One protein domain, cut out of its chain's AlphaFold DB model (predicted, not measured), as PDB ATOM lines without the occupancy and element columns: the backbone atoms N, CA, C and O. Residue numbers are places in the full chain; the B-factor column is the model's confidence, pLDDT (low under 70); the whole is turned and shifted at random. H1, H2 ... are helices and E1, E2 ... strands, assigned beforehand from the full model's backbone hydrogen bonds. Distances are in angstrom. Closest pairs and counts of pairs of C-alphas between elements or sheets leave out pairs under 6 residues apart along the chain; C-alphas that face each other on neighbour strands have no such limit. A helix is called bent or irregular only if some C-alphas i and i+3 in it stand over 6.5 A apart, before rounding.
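This is residues 146 to 303 of the 445 residues of the protein "Vacuolar sorting-associated 13c" of Brachionus plicatilis (UniProt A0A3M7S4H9). A twisted sheet of four strands makes the core; the long helix H6 covers one face, running along edge strand E3, and H4 crosses the opposite face. H2 and H7 pack side by side at one end of the long axis, and H3 sits at the other end. There are 158 residues printed, with seven named helices and four named strands in the order H1 H2 E1 H3 E2 E3 H4 H5 E4 H6 H7, class mixed. The mixed sheet runs E3 E2 E1 E4, with E1 and E4 parallel and the other neighbours antiparallel. The whole is compact, with a radius of gyration of the C-alphas of 17.6 A, and elongated, spanning 53 by 31 by 31 A.

Begin at H1, residues 146 to 149, which only grazes the sheet. H2, residues 154 to 159, touches H7, residues 292 to 303, the same way at a shallow tilt of 16 degrees; their closest C-alphas, Leu 159 and Ala 296, are 5.2 A apart. Next comes E1, residues 167 to 172. H3, residues 184 to 189, is on the sheet; its closest C-alphas with E2, residues 197 to 207, are Gln 187 and Ser 198, 6.4 A apart. E2 is antiparallel to E1, with N 170 and O 206 at 2.8 A, and forms a hairpin with E3, residues 212 to 220, with N 203 and O 216 at 2.8 A. H4, residues 225 to 235, has a height over the sheet of 9.2 A; its closest C-alphas with E3 are Ile 228 and Phe 219, 7.5 A apart. H5, residues 237 to 242, grazes the sheet and touches H4 only at the corner, only just, with 3 pairs of C-alphas within 8 A, the closest being Ile 233 and Lys 240, 5.7 A. E4, residues 248 to 252, is parallel to E1, with N 171 and O 251 at 2.8 A. E3, H4, H5 and E4 form a split strand-helix-strand unit, two same-way strands with others between them, whose crossover is right-handed. H6, residues 261 to 280, lies over E3 on the opposite face from H4, along the strands at 9 degrees on the local plane; the closest C-alphas, Cys 215 and Arg 272, are 5.8 A apart. Every O i to N i+4 pair is within hydrogen-bond range in H2, H3, H4, H5 and H7, and 12 of 16 in H6; H1 is too short for one.

Find C-alpha 146 at (10.167, 30.833, 7.855), where H1 begins. E2 runs 30.2 A from C-alpha 197 at (45.172, 14.127, -5.498), and E3 21.5 A. H6 spans 26.7 A; it is irregular, with C-alphas 262 and 265 8.0 A apart, and has a kink of 75 degrees near residue 268. H7 runs 16.4 A to C-alpha 303 at (25.496, 10.840, 25.032).

The C-alphas farthest apart, Ala 182 and Glu 301, are 54.3 A apart. The printed part has no cut; the links E1 to H3 and H6 to H7 are long. Mean pLDDT of the printed part is 75.9; look for values under 70 in 36 residues, among them 178 to 190 and 252 to 266.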
ATOM      1  N   LYS A 146      11.324  31.665   7.481       89.56
ATOM      2  CA  LYS A 146      10.167  30.833   7.855       89.56
ATOM      3  C   LYS A 146      10.000  29.593   6.963       89.56
ATOM      4  O   LYS A 146       9.537  28.575   7.459       89.56
ATOM      5  N   PHE A 147      10.380  29.659   5.685       91.69
ATOM      6  CA  PHE A 147      10.411  28.492   4.801       91.69
ATOM      7  C   PHE A 147      11.406  27.456   5.342       91.69
ATOM      8  O   PHE A 147      11.019  26.333   5.646       91.69
ATOM      9  N   PHE A 148      12.655  27.867   5.578       91.88
ATOM     10  CA  PHE A 148      13.711  26.972   6.058       91.88
ATOM     11  C   PHE A 148      13.468  26.427   7.480       91.88
ATOM     12  O   PHE A 148      13.856  25.300   7.768       91.88
ATOM     13  N   LEU A 149      12.763  27.156   8.356       91.06
ATOM     14  CA  LEU A 149      12.345  26.638   9.673       91.06
ATOM     15  C   LEU A 149      11.419  25.408   9.588       91.06
ATOM     16  O   LEU A 149      11.419  24.587  10.506       91.06
ATOM     17  N   ASN A 150      10.658  25.242   8.499       90.44
ATOM     18  CA  ASN A 150       9.803  24.064   8.308       90.44
ATOM     19  C   ASN A 150      10.619  22.777   8.078       90.44
ATOM     20  O   ASN A 150      10.119  21.692   8.355       90.44
ATOM     21  N   HIS A 151      11.873  22.901   7.630       90.31
ATOM     22  CA  HIS A 151      12.787  21.785   7.368       90.31
ATOM     23  C   HIS A 151      13.514  21.265   8.627       90.31
ATOM     24  O   HIS A 151      14.309  20.327   8.557       90.31
ATOM     25  N   ASN A 152      13.218  21.824   9.807       88.69
ATOM     26  CA  ASN A 152      13.543  21.197  11.087       88.69
ATOM     27  C   ASN A 152      12.568  20.024  11.345       88.69
ATOM     28  O   ASN A 152      11.417  20.260  11.719       88.69
ATOM     29  N   ASN A 153      13.002  18.769  11.206       83.06
ATOM     30  CA  ASN A 153      12.183  17.595  11.554       83.06
ATOM     31  C   ASN A 153      12.034  17.398  13.086       83.06
ATOM     32  O   ASN A 153      12.716  18.053  13.884       83.06
ATOM     33  N   GLU A 154      11.149  16.499  13.528       83.75
ATOM     34  CA  GLU A 154      10.962  16.188  14.952       83.75
ATOM     35  C   GLU A 154      12.223  15.619  15.605       83.75
ATOM     36  O   GLU A 154      12.475  15.920  16.773       83.75
ATOM     37  N   MET A 155      13.027  14.813  14.896       80.19
ATOM     38  CA  MET A 155      14.265  14.266  15.471       80.19
ATOM     39  C   MET A 155      15.188  15.390  15.940       80.19
ATOM     40  O   MET A 155      15.624  15.376  17.087       80.19
ATOM     41  N   VAL A 156      15.474  16.359  15.073       79.94
ATOM     42  CA  VAL A 156      16.439  17.427  15.339       79.94
ATOM     43  C   VAL A 156      15.862  18.465  16.306       79.94
ATOM     44  O   VAL A 156      16.574  18.885  17.218       79.94
ATOM     45  N   LYS A 157      14.556  18.774  16.220       86.69
ATOM     46  CA  LYS A 157      13.833  19.552  17.248       86.69
ATOM     47  C   LYS A 157      14.025  18.963  18.646       86.69
ATOM     48  O   LYS A 157      14.431  19.674  19.562       86.69
ATOM     49  N   ASN A 158      13.785  17.660  18.800       83.25
ATOM     50  CA  ASN A 158      13.896  16.981  20.090       83.25
ATOM     51  C   ASN A 158      15.346  16.726  20.519       83.25
ATOM     52  O   ASN A 158      15.619  16.722  21.714       83.25
ATOM     53  N   LEU A 159      16.283  16.506  19.591       78.25
ATOM     54  CA  LEU A 159      17.682  16.209  19.916       78.25
ATOM     55  C   LEU A 159      18.426  17.427  20.487       78.25
ATOM     56  O   LEU A 159      19.271  17.244  21.361       78.25
ATOM     57  N   PHE A 160      18.075  18.642  20.055       81.25
ATOM     58  CA  PHE A 160      18.732  19.891  20.467       81.25
ATOM     59  C   PHE A 160      17.828  20.863  21.248       81.25
ATOM     60  O   PHE A 160      18.231  21.995  21.487       81.25
ATOM     61  N   ASP A 161      16.629  20.424  21.655       85.50
ATOM     62  CA  ASP A 161      15.647  21.218  22.420       85.50
ATOM     63  C   ASP A 161      15.291  22.563  21.748       85.50
ATOM     64  O   ASP A 161      15.198  23.608  22.397       85.50
ATOM     65  N   LEU A 162      15.104  22.529  20.422       85.56
ATOM     66  CA  LEU A 162      14.878  23.720  19.597       85.56
ATOM     67  C   LEU A 162      13.572  24.440  19.959       85.56
ATOM     68  O   LEU A 162      12.503  23.825  20.024       85.56
ATOM     69  N   LYS A 163      13.633  25.770  20.068       89.25
ATOM     70  CA  LYS A 163      12.441  26.632  20.084       89.25
ATOM     71  C   LYS A 163      11.861  26.741  18.671       89.25
ATOM     72  O   LYS A 163      12.511  26.424  17.677       89.25
ATOM     73  N   SER A 164      10.627  27.228  18.568       83.69
ATOM     74  CA  SER A 164       9.888  27.340  17.300       83.69
ATOM     75  C   SER A 164      10.522  28.272  16.255       83.69
ATOM     76  O   SER A 164      10.160  28.197  15.081       83.69
ATOM     77  N   ASP A 165      11.454  29.134  16.660       89.75
ATOM     78  CA  ASP A 165      12.211  30.053  15.809       89.75
ATOM     79  C   ASP A 165      13.723  29.742  15.744       89.75
ATOM     80  O   ASP A 165      14.465  30.464  15.068       89.75
ATOM     81  N   ASP A 166      14.180  28.662  16.386       88.31
ATOM     82  CA  ASP A 166      15.562  28.183  16.289       88.31
ATOM     83  C   ASP A 166      15.716  27.314  15.020       88.31
ATOM     84  O   ASP A 166      14.923  26.408  14.762       88.31
ATOM     85  N   GLN A 167      16.728  27.578  14.193       87.19
ATOM     86  CA  GLN A 167      16.959  26.906  12.906       87.19
ATOM     87  C   GLN A 167      18.188  26.000  12.981       87.19
ATOM     88  O   GLN A 167      19.208  26.409  13.533       87.19
ATOM     89  N   VAL A 168      18.134  24.814  12.372       84.62
ATOM     90  CA  VAL A 168      19.326  23.988  12.141       84.62
ATOM     91  C   VAL A 168      19.727  24.029  10.671       84.62
ATOM     92  O   VAL A 168      18.924  23.751   9.781       84.62
ATOM     93  N   ILE A 169      21.001  24.343  10.441       86.00
ATOM     94  CA  ILE A 169      21.666  24.252   9.143       86.00
ATOM     95  C   ILE A 169      22.871  23.312   9.263       86.00
ATOM     96  O   ILE A 169      23.613  23.332  10.247       86.00
ATOM     97  N   VAL A 170      23.063  22.489   8.240       83.12
ATOM     98  CA  VAL A 170      24.225  21.623   8.045       83.12
ATOM     99  C   VAL A 170      25.044  22.185   6.883       83.12
ATOM    100  O   VAL A 170      24.492  22.672   5.897       83.12
ATOM    101  N   ILE A 171      26.364  22.162   7.023       81.31
ATOM    102  CA  ILE A 171      27.323  22.717   6.069       81.31
ATOM    103  C   ILE A 171      28.407  21.668   5.801       81.31
ATOM    104  O   ILE A 171      28.883  21.032   6.736       81.31
ATOM    105  N   ASP A 172      28.837  21.492   4.552       79.31
ATOM    106  CA  ASP A 172      29.971  20.619   4.214       79.31
ATOM    107  C   ASP A 172      30.801  21.151   3.037       79.31
ATOM    108  O   ASP A 172      30.266  21.604   2.028       79.31
ATOM    109  N   GLY A 173      32.126  21.044   3.161       70.12
ATOM    110  CA  GLY A 173      33.119  21.465   2.172       70.12
ATOM    111  C   GLY A 173      33.862  20.281   1.559       70.12
ATOM    112  O   GLY A 173      35.084  20.159   1.725       70.12
ATOM    113  N   ARG A 174      33.156  19.355   0.895       73.31
ATOM    114  CA  ARG A 174      33.785  18.101   0.458       73.31
ATOM    115  C   ARG A 174      34.637  18.229  -0.798       73.31
ATOM    116  O   ARG A 174      34.216  18.698  -1.840       73.31
ATOM    117  N   TYR A 175      35.808  17.613  -0.693       74.38
ATOM    118  CA  TYR A 175      36.656  17.103  -1.766       74.38
ATOM    119  C   TYR A 175      35.912  16.312  -2.859       74.38
ATOM    120  O   TYR A 175      35.804  15.084  -2.786       74.38
ATOM    121  N   THR A 176      35.511  16.994  -3.923       75.12
ATOM    122  CA  THR A 176      35.187  16.367  -5.202       75.12
ATOM    123  C   THR A 176      36.478  16.108  -5.961       75.12
ATOM    124  O   THR A 176      37.321  16.994  -6.107       75.12
ATOM    125  N   ARG A 177      36.661  14.876  -6.443       73.00
ATOM    126  CA  ARG A 177      37.820  14.527  -7.268       73.00
ATOM    127  C   ARG A 177      37.740  15.204  -8.627       73.00
ATOM    128  O   ARG A 177      36.664  15.237  -9.209       73.00
ATOM    129  N   LEU A 178      38.881  15.678  -9.118       69.06
ATOM    130  CA  LEU A 178      39.052  16.229 -10.454       69.06
ATOM    131  C   LEU A 178      39.935  15.286 -11.284       69.06
ATOM    132  O   LEU A 178      41.081  15.012 -10.923       69.06
ATOM    133  N   GLU A 179      39.422  14.797 -12.412       65.75
ATOM    134  CA  GLU A 179      40.239  14.064 -13.391       65.75
ATOM    135  C   GLU A 179      41.278  14.984 -14.081       65.75
ATOM    136  O   GLU A 179      41.348  16.184 -13.814       65.75
ATOM    137  N   LYS A 180      42.123  14.442 -14.972       56.69
ATOM    138  CA  LYS A 180      43.167  15.229 -15.662       56.69
ATOM    139  C   LYS A 180      42.587  16.322 -16.563       56.69
ATOM    140  O   LYS A 180      41.591  16.090 -17.240       56.69
ATOM    141  N   SER A 181      43.267  17.467 -16.627       58.69
ATOM    142  CA  SER A 181      42.856  18.633 -17.410       58.69
ATOM    143  C   SER A 181      43.758  18.943 -18.598       58.69
ATOM    144  O   SER A 181      44.957  18.673 -18.570       58.69
ATOM    145  N   ALA A 182      43.189  19.631 -19.590       49.88
ATOM    146  CA  ALA A 182      43.951  20.498 -20.488       49.88
ATOM    147  C   ALA A 182      44.296  21.848 -19.814       49.88
ATOM    148  O   ALA A 182      45.368  22.409 -20.052       49.88
ATOM    149  N   ASN A 183      43.440  22.342 -18.907       62.50
ATOM    150  CA  ASN A 183      43.716  23.500 -18.055       62.50
ATOM    151  C   ASN A 183      44.618  23.087 -16.879       62.50
ATOM    152  O   ASN A 183      44.191  22.916 -15.736       62.50
ATOM    153  N   ASN A 184      45.902  22.914 -17.193       59.25
ATOM    154  CA  ASN A 184      46.933  22.537 -16.230       59.25
ATOM    155  C   ASN A 184      46.994  23.500 -15.028       59.25
ATOM    156  O   ASN A 184      47.184  23.048 -13.904       59.25
ATOM    157  N   GLN A 185      46.793  24.807 -15.238       62.50
ATOM    158  CA  GLN A 185      46.865  25.810 -14.171       62.50
ATOM    159  C   GLN A 185      45.759  25.620 -13.123       62.50
ATOM    160  O   GLN A 185      46.060  25.589 -11.932       62.50
ATOM    161  N   PHE A 186      44.512  25.396 -13.554       63.44
ATOM    162  CA  PHE A 186      43.409  25.044 -12.651       63.44
ATOM    163  C   PHE A 186      43.618  23.673 -11.987       63.44
ATOM    164  O   PHE A 186      43.324  23.496 -10.806       63.44
ATOM    165  N   GLN A 187      44.186  22.692 -12.701       63.84
ATOM    166  CA  GLN A 187      44.502  21.402 -12.083       63.84
ATOM    167  C   GLN A 187      45.580  21.519 -10.984       63.84
ATOM    168  O   GLN A 187      45.526  20.766 -10.007       63.84
ATOM    169  N   TYR A 188      46.534  22.451 -11.112       66.50
ATOM    170  CA  TYR A 188      47.551  22.697 -10.085       66.50
ATOM    171  C   TYR A 188      46.988  23.382  -8.833       66.50
ATOM    172  O   TYR A 188      47.351  22.962  -7.735       66.50
ATOM    173  N   SER A 189      46.085  24.365  -8.948       66.12
ATOM    174  CA  SER A 189      45.412  24.948  -7.768       66.12
ATOM    175  C   SER A 189      44.493  23.948  -7.059       66.12
ATOM    176  O   SER A 189      44.392  23.940  -5.833       66.12
ATOM    177  N   CYS A 190      43.912  23.009  -7.810       69.25
ATOM    178  CA  CYS A 190      43.179  21.871  -7.257       69.25
ATOM    179  C   CYS A 190      44.070  20.816  -6.557       69.25
ATOM    180  O   CYS A 190      43.559  19.798  -6.099       69.25
ATOM    181  N   TRP A 191      45.396  20.958  -6.462       73.62
ATOM    182  CA  TRP A 191      46.209  19.931  -5.798       73.62
ATOM    183  C   TRP A 191      46.088  19.976  -4.265       73.62
ATOM    184  O   TRP A 191      46.638  20.852  -3.596       73.62
ATOM    185  N   SER A 192      45.445  18.964  -3.672       73.81
ATOM    186  CA  SER A 192      45.402  18.815  -2.215       73.81
ATOM    187  C   SER A 192      46.614  18.036  -1.708       73.81
ATOM    188  O   SER A 192      46.649  16.806  -1.763       73.81
ATOM    189  N   SER A 193      47.593  18.723  -1.117       68.75
ATOM    190  CA  SER A 193      48.758  18.074  -0.487       68.75
ATOM    191  C   SER A 193      48.392  17.128   0.669       68.75
ATOM    192  O   SER A 193      49.114  16.163   0.917       68.75
ATOM    193  N   GLN A 194      47.259  17.353   1.349       67.81
ATOM    194  CA  GLN A 194      46.765  16.472   2.416       67.81
ATOM    195  C   GLN A 194      46.265  15.130   1.858       67.81
ATOM    196  O   GLN A 194      46.593  14.071   2.394       67.81
ATOM    197  N   LYS A 195      45.466  15.173   0.784       70.62
ATOM    198  CA  LYS A 195      44.821  13.993   0.181       70.62
ATOM    199  C   LYS A 195      45.661  13.342  -0.930       70.62
ATOM    200  O   LYS A 195      45.449  12.174  -1.234       70.62
ATOM    201  N   LYS A 196      46.650  14.071  -1.465       75.19
ATOM    202  CA  LYS A 196      47.579  13.690  -2.546       75.19
ATOM    203  C   LYS A 196      46.887  13.394  -3.881       75.19
ATOM    204  O   LYS A 196      47.277  12.460  -4.581       75.19
ATOM    205  N   ASP A 197      45.885  14.200  -4.221       74.50
ATOM    206  CA  ASP A 197      45.172  14.127  -5.498       74.50
ATOM    207  C   ASP A 197      44.695  15.521  -5.952       74.50
ATOM    208  O   ASP A 197      44.688  16.471  -5.158       74.50
ATOM    209  N   SER A 198      44.285  15.636  -7.217       75.69
ATOM    210  CA  SER A 198      43.585  16.813  -7.747       75.69
ATOM    211  C   SER A 198      42.123  16.782  -7.291       75.69
ATOM    212  O   SER A 198      41.364  15.887  -7.661       75.69
ATOM    213  N   LEU A 199      41.733  17.747  -6.463       79.12
ATOM    214  CA  LEU A 199      40.440  17.852  -5.796       79.12
ATOM    215  C   LEU A 199      39.990  19.322  -5.770       79.12
ATOM    216  O   LEU A 199      40.812  20.231  -5.703       79.12
ATOM    217  N   PHE A 200      38.690  19.565  -5.709       79.38
ATOM    218  CA  PHE A 200      38.128  20.876  -5.376       79.38
ATOM    219  C   PHE A 200      37.005  20.703  -4.348       79.38
ATOM    220  O   PHE A 200      36.622  19.576  -4.036       79.38
ATOM    221  N   LYS A 201      36.501  21.804  -3.795       80.94
ATOM    222  CA  LYS A 201      35.430  21.804  -2.797       80.94
ATOM    223  C   LYS A 201      34.205  22.581  -3.291       80.94
ATOM    224  O   LYS A 201      34.237  23.811  -3.238       80.94
ATOM    225  N   PRO A 202      33.118  21.934  -3.748       84.19
ATOM    226  CA  PRO A 202      31.788  22.463  -3.459       84.19
ATOM    227  C   PRO A 202      31.645  22.696  -1.947       84.19
ATOM    228  O   PRO A 202      32.161  21.925  -1.135       84.19
ATOM    229  N   PHE A 203      30.946  23.761  -1.578       85.50
ATOM    230  CA  PHE A 203      30.619  24.097  -0.201       85.50
ATOM    231  C   PHE A 203      29.101  24.192  -0.081       85.50
ATOM    232  O   PHE A 203      28.485  25.177  -0.493       85.50
ATOM    233  N   ILE A 204      28.501  23.107   0.390       87.62
ATOM    234  CA  ILE A 204      27.061  22.865   0.368       87.62
ATOM    235  C   ILE A 204      26.475  23.282   1.713       87.62
ATOM    236  O   ILE A 204      27.036  22.968   2.761       87.62
ATOM    237  N   ILE A 205      25.337  23.971   1.676       88.81
ATOM    238  CA  ILE A 205      24.550  24.355   2.846       88.81
ATOM    239  C   ILE A 205      23.160  23.738   2.688       88.81
ATOM    240  O   ILE A 205      22.514  23.935   1.660       88.81
ATOM    241  N   CYS A 206      22.680  23.004   3.689       90.38
ATOM    242  CA  CYS A 206      21.355  22.380   3.697       90.38
ATOM    243  C   CYS A 206      20.681  22.457   5.077       90.38
ATOM    244  O   CYS A 206      21.286  22.839   6.078       90.38
ATOM    245  N   CYS A 207      19.390  22.144   5.122       89.06
ATOM    246  CA  CYS A 207      18.598  22.067   6.345       89.06
ATOM    247  C   CYS A 207      18.717  20.684   7.004       89.06
ATOM    248  O   CYS A 207      19.195  19.726   6.398       89.06
ATOM    249  N   ALA A 208      18.228  20.574   8.241       83.25
ATOM    250  CA  ALA A 208      18.241  19.349   9.046       83.25
ATOM    251  C   ALA A 208      17.646  18.094   8.371       83.25
ATOM    252  O   ALA A 208      18.009  16.978   8.736       83.25
ATOM    253  N   ASP A 209      16.723  18.263   7.421       81.44
ATOM    254  CA  ASP A 209      16.078  17.177   6.682       81.44
ATOM    255  C   ASP A 209      16.759  16.823   5.345       81.44
ATOM    256  O   ASP A 209      16.372  15.840   4.709       81.44
ATOM    257  N   GLY A 210      17.769  17.591   4.927       83.12
ATOM    258  CA  GLY A 210      18.486  17.446   3.660       83.12
ATOM    259  C   GLY A 210      18.193  18.523   2.606       83.12
ATOM    260  O   GLY A 210      18.949  18.599   1.642       83.12
ATOM    261  N   TYR A 211      17.175  19.380   2.774       86.06
ATOM    262  CA  TYR A 211      16.835  20.395   1.763       86.06
ATOM    263  C   TYR A 211      17.968  21.416   1.584       86.06
ATOM    264  O   TYR A 211      18.358  22.097   2.538       86.06
ATOM    265  N   PHE A 212      18.494  21.560   0.369       90.12
ATOM    266  CA  PHE A 212      19.620  22.447   0.083       90.12
ATOM    267  C   PHE A 212      19.209  23.924   0.181       90.12
ATOM    268  O   PHE A 212      18.238  24.369  -0.426       90.12
ATOM    269  N   VAL A 213      19.970  24.707   0.939       91.12
ATOM    270  CA  VAL A 213      19.838  26.166   1.009       91.12
ATOM    271  C   VAL A 213      20.537  26.767  -0.209       91.12
ATOM    272  O   VAL A 213      19.886  27.396  -1.041       91.12
ATOM    273  N   ASP A 214      21.839  26.506  -0.360       92.75
ATOM    274  CA  ASP A 214      22.611  26.805  -1.569       92.75
ATOM    275  C   ASP A 214      23.920  25.985  -1.625       92.75
ATOM    276  O   ASP A 214      24.297  25.318  -0.659       92.75
ATOM    277  N   CYS A 215      24.633  26.044  -2.752       89.94
ATOM    278  CA  CYS A 215      25.982  25.505  -2.924       89.94
ATOM    279  C   CYS A 215      26.920  26.593  -3.464       89.94
ATOM    280  O   CYS A 215      26.595  27.276  -4.434       89.94
ATOM    281  N   TYR A 216      28.113  26.713  -2.882       89.44
ATOM    282  CA  TYR A 216      29.135  27.712  -3.214       89.44
ATOM    283  C   TYR A 216      30.432  27.050  -3.709       89.44
ATOM    284  O   TYR A 216      30.733  25.919  -3.332       89.44
ATOM    285  N   GLY A 217      31.239  27.770  -4.495       85.94
ATOM    286  CA  GLY A 217      32.556  27.313  -4.960       85.94
ATOM    287  C   GLY A 217      32.715  27.340  -6.489       85.94
ATOM    288  O   GLY A 217      32.093  28.184  -7.137       85.94
ATOM    289  N   PRO A 218      33.557  26.462  -7.076       81.25
ATOM    290  CA  PRO A 218      34.453  25.532  -6.386       81.25
ATOM    291  C   PRO A 218      35.550  26.272  -5.605       81.25
ATOM    292  O   PRO A 218      36.154  27.214  -6.113       81.25
ATOM    293  N   PHE A 219      35.849  25.819  -4.390       83.12
ATOM    294  CA  PHE A 219      36.994  26.288  -3.606       83.12
ATOM    295  C   PHE A 219      38.200  25.351  -3.757       83.12
ATOM    296  O   PHE A 219      38.061  24.160  -4.053       83.12
ATOM    297  N   GLU A 220      39.401  25.884  -3.542       77.62
ATOM    298  CA  GLU A 220      40.654  25.130  -3.629       77.62
ATOM    299  C   GLU A 220      40.758  24.099  -2.492       77.62
ATOM    300  O   GLU A 220      40.475  24.387  -1.328       77.62
ATOM    301  N   ALA A 221      41.197  22.873  -2.791       73.25
ATOM    302  CA  ALA A 221      41.175  21.767  -1.827       73.25
ATOM    303  C   ALA A 221      42.279  21.801  -0.746       73.25
ATOM    304  O   ALA A 221      42.450  20.824  -0.009       73.25
ATOM    305  N   PHE A 222      43.039  22.890  -0.645       72.12
ATOM    306  CA  PHE A 222      43.860  23.194   0.530       72.12
ATOM    307  C   PHE A 222      43.219  24.250   1.438       72.12
ATOM    308  O   PHE A 222      43.683  24.416   2.566       72.12
ATOM    309  N   GLU A 223      42.165  24.946   0.989       75.38
ATOM    310  CA  GLU A 223      41.503  25.935   1.827       75.38
ATOM    311  C   GLU A 223      40.608  25.298   2.889       75.38
ATOM    312  O   GLU A 223      40.009  24.233   2.694       75.38
ATOM    313  N   ASN A 224      40.576  25.933   4.063       77.44
ATOM    314  CA  ASN A 224      39.886  25.389   5.229       77.44
ATOM    315  C   ASN A 224      38.433  25.866   5.314       77.44
ATOM    316  O   ASN A 224      38.084  26.972   4.902       77.44
ATOM    317  N   ASP A 225      37.586  25.011   5.876       75.81
ATOM    318  CA  ASP A 225      36.133  25.150   5.786       75.81
ATOM    319  C   ASP A 225      35.613  26.373   6.562       75.81
ATOM    320  O   ASP A 225      34.651  27.011   6.147       75.81
ATOM    321  N   ALA A 226      36.327  26.793   7.614       73.00
ATOM    322  CA  ALA A 226      36.035  28.015   8.360       73.00
ATOM    323  C   ALA A 226      36.368  29.301   7.575       73.00
ATOM    324  O   ALA A 226      35.603  30.263   7.630       73.00
ATOM    325  N   LYS A 227      37.474  29.334   6.815       77.88
ATOM    326  CA  LYS A 227      37.784  30.440   5.890       77.88
ATOM    327  C   LYS A 227      36.777  30.506   4.745       77.88
ATOM    328  O   LYS A 227      36.323  31.597   4.420       77.88
ATOM    329  N   ILE A 228      36.449  29.358   4.147       83.38
ATOM    330  CA  ILE A 228      35.474  29.264   3.054       83.38
ATOM    331  C   ILE A 228      34.120  29.795   3.535       83.38
ATOM    332  O   ILE A 228      33.566  30.709   2.930       83.38
ATOM    333  N   PHE A 229      33.640  29.312   4.683       82.88
ATOM    334  CA  PHE A 229      32.402  29.794   5.286       82.88
ATOM    335  C   PHE A 229      32.449  31.291   5.612       82.88
ATOM    336  O   PHE A 229      31.521  32.018   5.260       82.88
ATOM    337  N   LYS A 230      33.546  31.784   6.208       80.75
ATOM    338  CA  LYS A 230      33.732  33.218   6.465       80.75
ATOM    339  C   LYS A 230      33.614  34.043   5.177       80.75
ATOM    340  O   LYS A 230      32.855  35.006   5.158       80.75
ATOM    341  N   TYR A 231      34.315  33.649   4.111       87.62
ATOM    342  CA  TYR A 231      34.246  34.320   2.811       87.62
ATOM    343  C   TYR A 231      32.809  34.361   2.275       87.62
ATOM    344  O   TYR A 231      32.356  35.412   1.825       87.62
ATOM    345  N   ILE A 232      32.064  33.255   2.375       88.06
ATOM    346  CA  ILE A 232      30.664  33.208   1.940       88.06
ATOM    347  C   ILE A 232      29.811  34.187   2.768       88.06
ATOM    348  O   ILE A 232      29.092  34.987   2.183       88.06
ATOM    349  N   ILE A 233      29.942  34.223   4.099       85.62
ATOM    350  CA  ILE A 233      29.187  35.146   4.978       85.62
ATOM    351  C   ILE A 233      29.602  36.624   4.832       85.62
ATOM    352  O   ILE A 233      28.855  37.534   5.205       85.62
ATOM    353  N   GLU A 234      30.781  36.899   4.280       86.31
ATOM    354  CA  GLU A 234      31.211  38.260   3.941       86.31
ATOM    355  C   GLU A 234      30.667  38.740   2.582       86.31
ATOM    356  O   GLU A 234      30.514  39.948   2.400       86.31
ATOM    357  N   ASN A 235      30.306  37.826   1.669       89.69
ATOM    358  CA  ASN A 235      29.868  38.153   0.305       89.69
ATOM    359  C   ASN A 235      28.364  37.917   0.049       89.69
ATOM    360  O   ASN A 235      27.743  38.700  -0.670       89.69
ATOM    361  N   ASP A 236      27.755  36.890   0.649       89.44
ATOM    362  CA  ASP A 236      26.328  36.582   0.519       89.44
ATOM    363  C   ASP A 236      25.510  37.270   1.624       89.44
ATOM    364  O   ASP A 236      25.570  36.926   2.809       89.44
ATOM    365  N   ARG A 237      24.726  38.274   1.221       89.31
ATOM    366  CA  ARG A 237      23.873  39.052   2.129       89.31
ATOM    367  C   ARG A 237      22.620  38.300   2.559       89.31
ATOM    368  O   ARG A 237      22.109  38.582   3.640       89.31
ATOM    369  N   ASP A 238      22.112  37.385   1.745       90.25
ATOM    370  CA  ASP A 238      20.834  36.718   1.990       90.25
ATOM    371  C   ASP A 238      21.047  35.514   2.913       90.25
ATOM    372  O   ASP A 238      20.332  35.371   3.907       90.25
ATOM    373  N   LEU A 239      22.136  34.758   2.722       89.00
ATOM    374  CA  LEU A 239      22.601  33.785   3.712       89.00
ATOM    375  C   LEU A 239      22.890  34.469   5.056       89.00
ATOM    376  O   LEU A 239      22.475  33.981   6.105       89.00
ATOM    377  N   LYS A 240      23.542  35.639   5.051       86.00
ATOM    378  CA  LYS A 240      23.814  36.396   6.283       86.00
ATOM    379  C   LYS A 240      22.545  36.884   6.997       86.00
ATOM    380  O   LYS A 240      22.559  37.014   8.217       86.00
ATOM    381  N   GLN A 241      21.455  37.137   6.271       86.19
ATOM    382  CA  GLN A 241      20.140  37.443   6.857       86.19
ATOM    383  C   GLN A 241      19.422  36.183   7.375       86.19
ATOM    384  O   GLN A 241      18.649  36.267   8.330       86.19
ATOM    385  N   LEU A 242      19.686  35.015   6.781       87.44
ATOM    386  CA  LEU A 242      19.163  33.720   7.225       87.44
ATOM    387  C   LEU A 242      19.835  33.229   8.524       87.44
ATOM    388  O   LEU A 242      19.167  32.702   9.419       87.44
ATOM    389  N   LEU A 243      21.152  33.420   8.644       85.81
ATOM    390  CA  LEU A 243      21.955  33.005   9.798       85.81
ATOM    391  C   LEU A 243      21.874  34.014  10.955       85.81
ATOM    392  O   LEU A 243      22.817  34.754  11.236       85.81
ATOM    393  N   LEU A 244      20.736  34.027  11.648       84.62
ATOM    394  CA  LEU A 244      20.538  34.862  12.831       84.62
ATOM    395  C   LEU A 244      21.386  34.370  14.029       84.62
ATOM    396  O   LEU A 244      21.272  33.195  14.404       84.62
ATOM    397  N   PRO A 245      22.190  35.246  14.673       76.06
ATOM    398  CA  PRO A 245      22.862  34.945  15.938       76.06
ATOM    399  C   PRO A 245      21.883  34.469  17.014       76.06
ATOM    400  O   PRO A 245      20.717  34.863  17.013       76.06
ATOM    401  N   ASP A 246      22.354  33.584  17.895       81.06
ATOM    402  CA  ASP A 246      21.590  32.950  18.987       81.06
ATOM    403  C   ASP A 246      20.309  32.205  18.551       81.06
ATOM    404  O   ASP A 246      19.516  31.763  19.385       81.06
ATOM    405  N   LYS A 247      20.112  32.059  17.232       87.44
ATOM    406  CA  LYS A 247      18.908  31.503  16.609       87.44
ATOM    407  C   LYS A 247      19.164  30.500  15.499       87.44
ATOM    408  O   LYS A 247      18.229  29.791  15.132       87.44
ATOM    409  N   THR A 248      20.384  30.381  14.988       83.50
ATOM    410  CA  THR A 248      20.739  29.336  14.025       83.50
ATOM    411  C   THR A 248      21.903  28.493  14.547       83.50
ATOM    412  O   THR A 248      22.992  29.002  14.797       83.50
ATOM    413  N   ILE A 249      21.659  27.191  14.705       80.62
ATOM    414  CA  ILE A 249      22.652  26.172  15.056       80.62
ATOM    415  C   ILE A 249      23.251  25.627  13.756       80.62
ATOM    416  O   ILE A 249      22.522  25.322  12.810       80.62
ATOM    417  N   ILE A 250      24.580  25.515  13.717       80.12
ATOM    418  CA  ILE A 250      25.340  25.138  12.522       80.12
ATOM    419  C   ILE A 250      26.154  23.872  12.805       80.12
ATOM    420  O   ILE A 250      26.957  23.846  13.738       80.12
ATOM    421  N   PHE A 251      25.982  22.854  11.965       71.25
ATOM    422  CA  PHE A 251      26.820  21.650  11.921       71.25
ATOM    423  C   PHE A 251      27.735  21.686  10.686       71.25
ATOM    424  O   PHE A 251      27.361  22.274   9.674       71.25
ATOM    425  N   LEU A 252      28.931  21.087  10.764       66.19
ATOM    426  CA  LEU A 252      29.990  21.223   9.747       66.19
ATOM    427  C   LEU A 252      30.613  19.851   9.367       66.19
ATOM    428  O   LEU A 252      31.708  19.534   9.832       66.19
ATOM    429  N   ASP A 253      29.854  19.028   8.615       52.03
ATOM    430  CA  ASP A 253      30.070  17.613   8.184       52.03
ATOM    431  C   ASP A 253      28.809  17.147   7.369       52.03
ATOM    432  O   ASP A 253      27.728  17.596   7.742       52.03
ATOM    433  N   ARG A 254      28.697  16.239   6.367       40.03
ATOM    434  CA  ARG A 254      29.499  15.523   5.317       40.03
ATOM    435  C   ARG A 254      28.471  14.839   4.332       40.03
ATOM    436  O   ARG A 254      27.332  14.677   4.751       40.03
ATOM    437  N   ALA A 255      28.669  14.312   3.096       29.66
ATOM    438  CA  ALA A 255      29.784  14.170   2.128       29.66
ATOM    439  C   ALA A 255      29.357  13.547   0.735       29.66
ATOM    440  O   ALA A 255      28.967  12.384   0.708       29.66
ATOM    441  N   LEU A 256      29.607  14.171  -0.443       33.31
ATOM    442  CA  LEU A 256      29.442  13.618  -1.839       33.31
ATOM    443  C   LEU A 256      30.736  13.372  -2.706       33.31
ATOM    444  O   LEU A 256      31.738  14.050  -2.516       33.31
ATOM    445  N   ASP A 257      30.739  12.428  -3.674       33.81
ATOM    446  CA  ASP A 257      31.936  11.934  -4.428       33.81
ATOM    447  C   ASP A 257      32.039  12.291  -5.945       33.81
ATOM    448  O   ASP A 257      31.032  12.280  -6.638       33.81
ATOM    449  N   ASN A 258      33.284  12.458  -6.452       42.06
ATOM    450  CA  ASN A 258      33.798  12.423  -7.861       42.06
ATOM    451  C   ASN A 258      33.096  13.206  -9.016       42.06
ATOM    452  O   ASN A 258      31.958  12.910  -9.350       42.06
ATOM    453  N   ILE A 259      33.831  14.055  -9.774       44.75
ATOM    454  CA  ILE A 259      33.382  14.641 -11.072       44.75
ATOM    455  C   ILE A 259      34.518  14.679 -12.137       44.75
ATOM    456  O   ILE A 259      35.708  14.708 -11.821       44.75
ATOM    457  N   ARG A 260      34.164  14.665 -13.435       48.19
ATOM    458  CA  ARG A 260      35.105  14.714 -14.578       48.19
ATOM    459  C   ARG A 260      35.530  16.122 -15.012       48.19
ATOM    460  O   ARG A 260      34.871  17.117 -14.734       48.19
ATOM    461  N   ASN A 261      36.660  16.202 -15.717       48.03
ATOM    462  CA  ASN A 261      37.399  17.457 -15.878       48.03
ATOM    463  C   ASN A 261      36.858  18.447 -16.928       48.03
ATOM    464  O   ASN A 261      36.937  19.650 -16.696       48.03
ATOM    465  N   THR A 262      36.295  17.986 -18.051       46.22
ATOM    466  CA  THR A 262      35.854  18.854 -19.176       46.22
ATOM    467  C   THR A 262      34.772  19.877 -18.807       46.22
ATOM    468  O   THR A 262      34.438  20.742 -19.606       46.22
ATOM    469  N   GLN A 263      34.256  19.799 -17.580       52.28
ATOM    470  CA  GLN A 263      33.201  20.627 -17.010       52.28
ATOM    471  C   GLN A 263      33.724  21.619 -15.954       52.28
ATOM    472  O   GLN A 263      32.938  22.353 -15.365       52.28
ATOM    473  N   ALA A 264      35.036  21.663 -15.688       51.44
ATOM    474  CA  ALA A 264      35.631  22.406 -14.569       51.44
ATOM    475  C   ALA A 264      35.216  23.890 -14.486       51.44
ATOM    476  O   ALA A 264      34.966  24.392 -13.393       51.44
ATOM    477  N   GLY A 265      35.084  24.580 -15.627       52.94
ATOM    478  CA  GLY A 265      34.626  25.979 -15.685       52.94
ATOM    479  C   GLY A 265      33.132  26.181 -15.393       52.94
ATOM    480  O   GLY A 265      32.713  27.291 -15.083       52.94
ATOM    481  N   HIS A 266      32.336  25.113 -15.450       67.88
ATOM    482  CA  HIS A 266      30.894  25.111 -15.198       67.88
ATOM    483  C   HIS A 266      30.504  24.364 -13.917       67.88
ATOM    484  O   HIS A 266      29.329  24.309 -13.569       67.88
ATOM    485  N   ILE A 267      31.470  23.799 -13.193       71.88
ATOM    486  CA  ILE A 267      31.217  22.777 -12.172       71.88
ATOM    487  C   ILE A 267      30.365  23.287 -10.999       71.88
ATOM    488  O   ILE A 267      29.565  22.544 -10.443       71.88
ATOM    489  N   GLN A 268      30.467  24.582 -10.680       77.94
ATOM    490  CA  GLN A 268      29.602  25.275  -9.719       77.94
ATOM    491  C   GLN A 268      28.147  25.375 -10.194       77.94
ATOM    492  O   GLN A 268      27.216  25.239  -9.403       77.94
ATOM    493  N   ILE A 269      27.949  25.623 -11.489       78.25
ATOM    494  CA  ILE A 269      26.627  25.698 -12.113       78.25
ATOM    495  C   ILE A 269      25.994  24.303 -12.097       78.25
ATOM    496  O   ILE A 269      24.869  24.161 -11.632       78.25
ATOM    497  N   ASP A 270      26.743  23.273 -12.502       78.81
ATOM    498  CA  ASP A 270      26.288  21.878 -12.463       78.81
ATOM    499  C   ASP A 270      25.938  21.424 -11.031       78.81
ATOM    500  O   ASP A 270      24.901  20.794 -10.825       78.81
ATOM    501  N   TYR A 271      26.724  21.816 -10.017       80.50
ATOM    502  CA  TYR A 271      26.396  21.556  -8.607       80.50
ATOM    503  C   TYR A 271      25.107  22.248  -8.149       80.50
ATOM    504  O   TYR A 271      24.279  21.617  -7.489       80.50
ATOM    505  N   ARG A 272      24.906  23.527  -8.496       83.88
ATOM    506  CA  ARG A 272      23.672  24.253  -8.149       83.88
ATOM    507  C   ARG A 272      22.456  23.707  -8.903       83.88
ATOM    508  O   ARG A 272      21.378  23.634  -8.322       83.88
ATOM    509  N   ILE A 273      22.621  23.237 -10.141       76.75
ATOM    510  CA  ILE A 273      21.566  22.521 -10.873       76.75
ATOM    511  C   ILE A 273      21.227  21.190 -10.188       76.75
ATOM    512  O   ILE A 273      20.051  20.924  -9.948       76.75
ATOM    513  N   ALA A 274      22.221  20.388  -9.798       80.75
ATOM    514  CA  ALA A 274      21.987  19.131  -9.088       80.75
ATOM    515  C   ALA A 274      21.263  19.346  -7.743       80.75
ATOM    516  O   ALA A 274      20.276  18.666  -7.463       80.75
ATOM    517  N   CYS A 275      21.680  20.337  -6.946       81.75
ATOM    518  CA  CYS A 275      21.005  20.682  -5.689       81.75
ATOM    519  C   CYS A 275      19.566  21.184  -5.925       81.75
ATOM    520  O   CYS A 275      18.660  20.814  -5.183       81.75
ATOM    521  N   ALA A 276      19.326  21.970  -6.981       74.38
ATOM    522  CA  ALA A 276      17.982  22.404  -7.364       74.38
ATOM    523  C   ALA A 276      17.084  21.234  -7.808       74.38
ATOM    524  O   ALA A 276      15.912  21.197  -7.444       74.38
ATOM    525  N   MET A 277      17.620  20.260  -8.556       72.81
ATOM    526  CA  MET A 277      16.879  19.062  -8.973       72.81
ATOM    527  C   MET A 277      16.499  18.184  -7.775       72.81
ATOM    528  O   MET A 277      15.357  17.744  -7.693       72.81
ATOM    529  N   LEU A 278      17.417  17.988  -6.823       77.50
ATOM    530  CA  LEU A 278      17.143  17.256  -5.581       77.50
ATOM    531  C   LEU A 278      16.145  17.996  -4.673       77.50
ATOM    532  O   LEU A 278      15.324  17.360  -4.022       77.50
ATOM    533  N   ASN A 279      16.163  19.333  -4.665       80.81
ATOM    534  CA  ASN A 279      15.172  20.142  -3.949       80.81
ATOM    535  C   ASN A 279      13.781  20.131  -4.600       80.81
ATOM    536  O   ASN A 279      12.783  20.299  -3.898       80.81
ATOM    537  N   PHE A 280      13.700  19.973  -5.923       74.56
ATOM    538  CA  PHE A 280      12.431  19.813  -6.636       74.56
ATOM    539  C   PHE A 280      11.749  18.488  -6.268       74.56
ATOM    540  O   PHE A 280      10.544  18.471  -6.034       74.56
ATOM    541  N   THR A 281      12.521  17.406  -6.128       69.94
ATOM    542  CA  THR A 281      12.034  16.078  -5.712       69.94
ATOM    543  C   THR A 281      12.297  15.774  -4.234       69.94
ATOM    544  O   THR A 281      12.487  14.618  -3.856       69.94
ATOM    545  N   HIS A 282      12.330  16.806  -3.382       78.00
ATOM    546  CA  HIS A 282      12.809  16.686  -2.002       78.00
ATOM    547  C   HIS A 282      12.004  15.691  -1.162       78.00
ATOM    548  O   HIS A 282      10.873  15.957  -0.743       78.00
ATOM    549  N   ILE A 283      12.645  14.573  -0.829       76.88
ATOM    550  CA  ILE A 283      12.190  13.624   0.182       76.88
ATOM    551  C   ILE A 283      13.080  13.815   1.408       76.88
ATOM    552  O   ILE A 283      14.285  13.575   1.353       76.88
ATOM    553  N   SER A 284      12.475  14.214   2.531       77.88
ATOM    554  CA  SER A 284      13.168  14.338   3.817       77.88
ATOM    555  C   SER A 284      13.956  13.061   4.137       77.88
ATOM    556  O   SER A 284      13.394  11.967   4.206       77.88
ATOM    557  N   THR A 285      15.265  13.210   4.353       69.44
ATOM    558  CA  THR A 285      16.205  12.108   4.638       69.44
ATOM    559  C   THR A 285      15.897  11.394   5.955       69.44
ATOM    560  O   THR A 285      16.205  10.212   6.130       69.44
ATOM    561  N   CYS A 286      15.237  12.091   6.881       68.12
ATOM    562  CA  CYS A 286      14.707  11.546   8.119       68.12
ATOM    563  C   CYS A 286      13.282  12.094   8.325       68.12
ATOM    564  O   CYS A 286      13.102  13.079   9.044       68.12
ATOM    565  N   PRO A 287      12.272  11.495   7.663       69.75
ATOM    566  CA  PRO A 287      10.906  11.992   7.688       69.75
ATOM    567  C   PRO A 287      10.214  11.584   8.990       69.75
ATOM    568  O   PRO A 287      10.473  10.500   9.529       69.75
ATOM    569  N   ASP A 288       9.314  12.437   9.475       73.62
ATOM    570  CA  ASP A 288       8.720  12.290  10.802       73.62
ATOM    571  C   ASP A 288       7.859  11.021  10.923       73.62
ATOM    572  O   ASP A 288       6.903  10.780  10.185       73.62
ATOM    573  N   LYS A 289       8.263  10.155  11.860       72.56
ATOM    574  CA  LYS A 289       7.705   8.821  12.119       72.56
ATOM    575  C   LYS A 289       7.472   8.659  13.618       72.56
ATOM    576  O   LYS A 289       8.294   9.093  14.420       72.56
ATOM    577  N   GLN A 290       6.434   7.907  13.994       60.06
ATOM    578  CA  GLN A 290       5.907   7.723  15.367       60.06
ATOM    579  C   GLN A 290       6.903   7.280  16.475       60.06
ATOM    580  O   GLN A 290       6.513   7.122  17.631       60.06
ATOM    581  N   ASN A 291       8.181   7.047  16.161       72.56
ATOM    582  CA  ASN A 291       9.221   6.688  17.125       72.56
ATOM    583  C   ASN A 291      10.430   7.652  17.155       72.56
ATOM    584  O   ASN A 291      11.323   7.419  17.969       72.56
ATOM    585  N   LEU A 292      10.480   8.727  16.349       71.06
ATOM    586  CA  LEU A 292      11.647   9.630  16.318       71.06
ATOM    587  C   LEU A 292      11.936  10.271  17.684       71.06
ATOM    588  O   LEU A 292      13.087  10.272  18.113       71.06
ATOM    589  N   TYR A 293      10.901  10.693  18.417       73.81
ATOM    590  CA  TYR A 293      11.017  11.182  19.798       73.81
ATOM    591  C   TYR A 293      11.766  10.198  20.720       73.81
ATOM    592  O   TYR A 293      12.727  10.560  21.397       73.81
ATOM    593  N   LYS A 294      11.389   8.911  20.684       77.62
ATOM    594  CA  LYS A 294      12.020   7.845  21.487       77.62
ATOM    595  C   LYS A 294      13.462   7.561  21.054       77.62
ATOM    596  O   LYS A 294      14.273   7.142  21.877       77.62
ATOM    597  N   ILE A 295      13.786   7.771  19.775       74.88
ATOM    598  CA  ILE A 295      15.154   7.649  19.252       74.88
ATOM    599  C   ILE A 295      16.005   8.832  19.733       74.88
ATOM    600  O   ILE A 295      17.087   8.606  20.267       74.88
ATOM    601  N   ALA A 296      15.502  10.067  19.632       73.00
ATOM    602  CA  ALA A 296      16.190  11.266  20.111       73.00
ATOM    603  C   ALA A 296      16.468  11.207  21.626       73.00
ATOM    604  O   ALA A 296      17.594  11.477  22.047       73.00
ATOM    605  N   LEU A 297      15.498  10.760  22.438       77.88
ATOM    606  CA  LEU A 297      15.712  10.503  23.868       77.88
ATOM    607  C   LEU A 297      16.818   9.467  24.109       77.88
ATOM    608  O   LEU A 297      17.763   9.759  24.837       77.88
ATOM    609  N   LYS A 298      16.778   8.307  23.437       78.62
ATOM    610  CA  LYS A 298      17.832   7.281  23.560       78.62
ATOM    611  C   LYS A 298      19.214   7.767  23.117       78.62
ATOM    612  O   LYS A 298      20.218   7.293  23.648       78.62
ATOM    613  N   ILE A 299      19.294   8.696  22.164       71.31
ATOM    614  CA  ILE A 299      20.557   9.344  21.784       71.31
ATOM    615  C   ILE A 299      21.028  10.267  22.915       71.31
ATOM    616  O   ILE A 299      22.167  10.124  23.352       71.31
ATOM    617  N   LYS A 300      20.165  11.138  23.464       76.56
ATOM    618  CA  LYS A 300      20.507  11.993  24.620       76.56
ATOM    619  C   LYS A 300      20.933  11.195  25.852       76.56
ATOM    620  O   LYS A 300      21.858  11.603  26.547       76.56
ATOM    621  N   GLU A 301      20.271  10.076  26.131       79.00
ATOM    622  CA  GLU A 301      20.650   9.148  27.201       79.00
ATOM    623  C   GLU A 301      22.039   8.560  26.940       79.00
ATOM    624  O   GLU A 301      22.904   8.641  27.807       79.00
ATOM    625  N   LYS A 302      22.298   8.047  25.728       71.19
ATOM    626  CA  LYS A 302      23.607   7.483  25.364       71.19
ATOM    627  C   LYS A 302      24.744   8.502  25.344       71.19
ATOM    628  O   LYS A 302      25.852   8.139  25.712       71.19
ATOM    629  N   VAL A 303      24.491   9.758  24.976       66.06
ATOM    630  CA  VAL A 303      25.496  10.840  25.032       66.06
ATOM    631  C   VAL A 303      25.917  11.155  26.477       66.06
ATOM    632  O   VAL A 303      27.031  11.615  26.694       66.06
TER     633      VAL A 303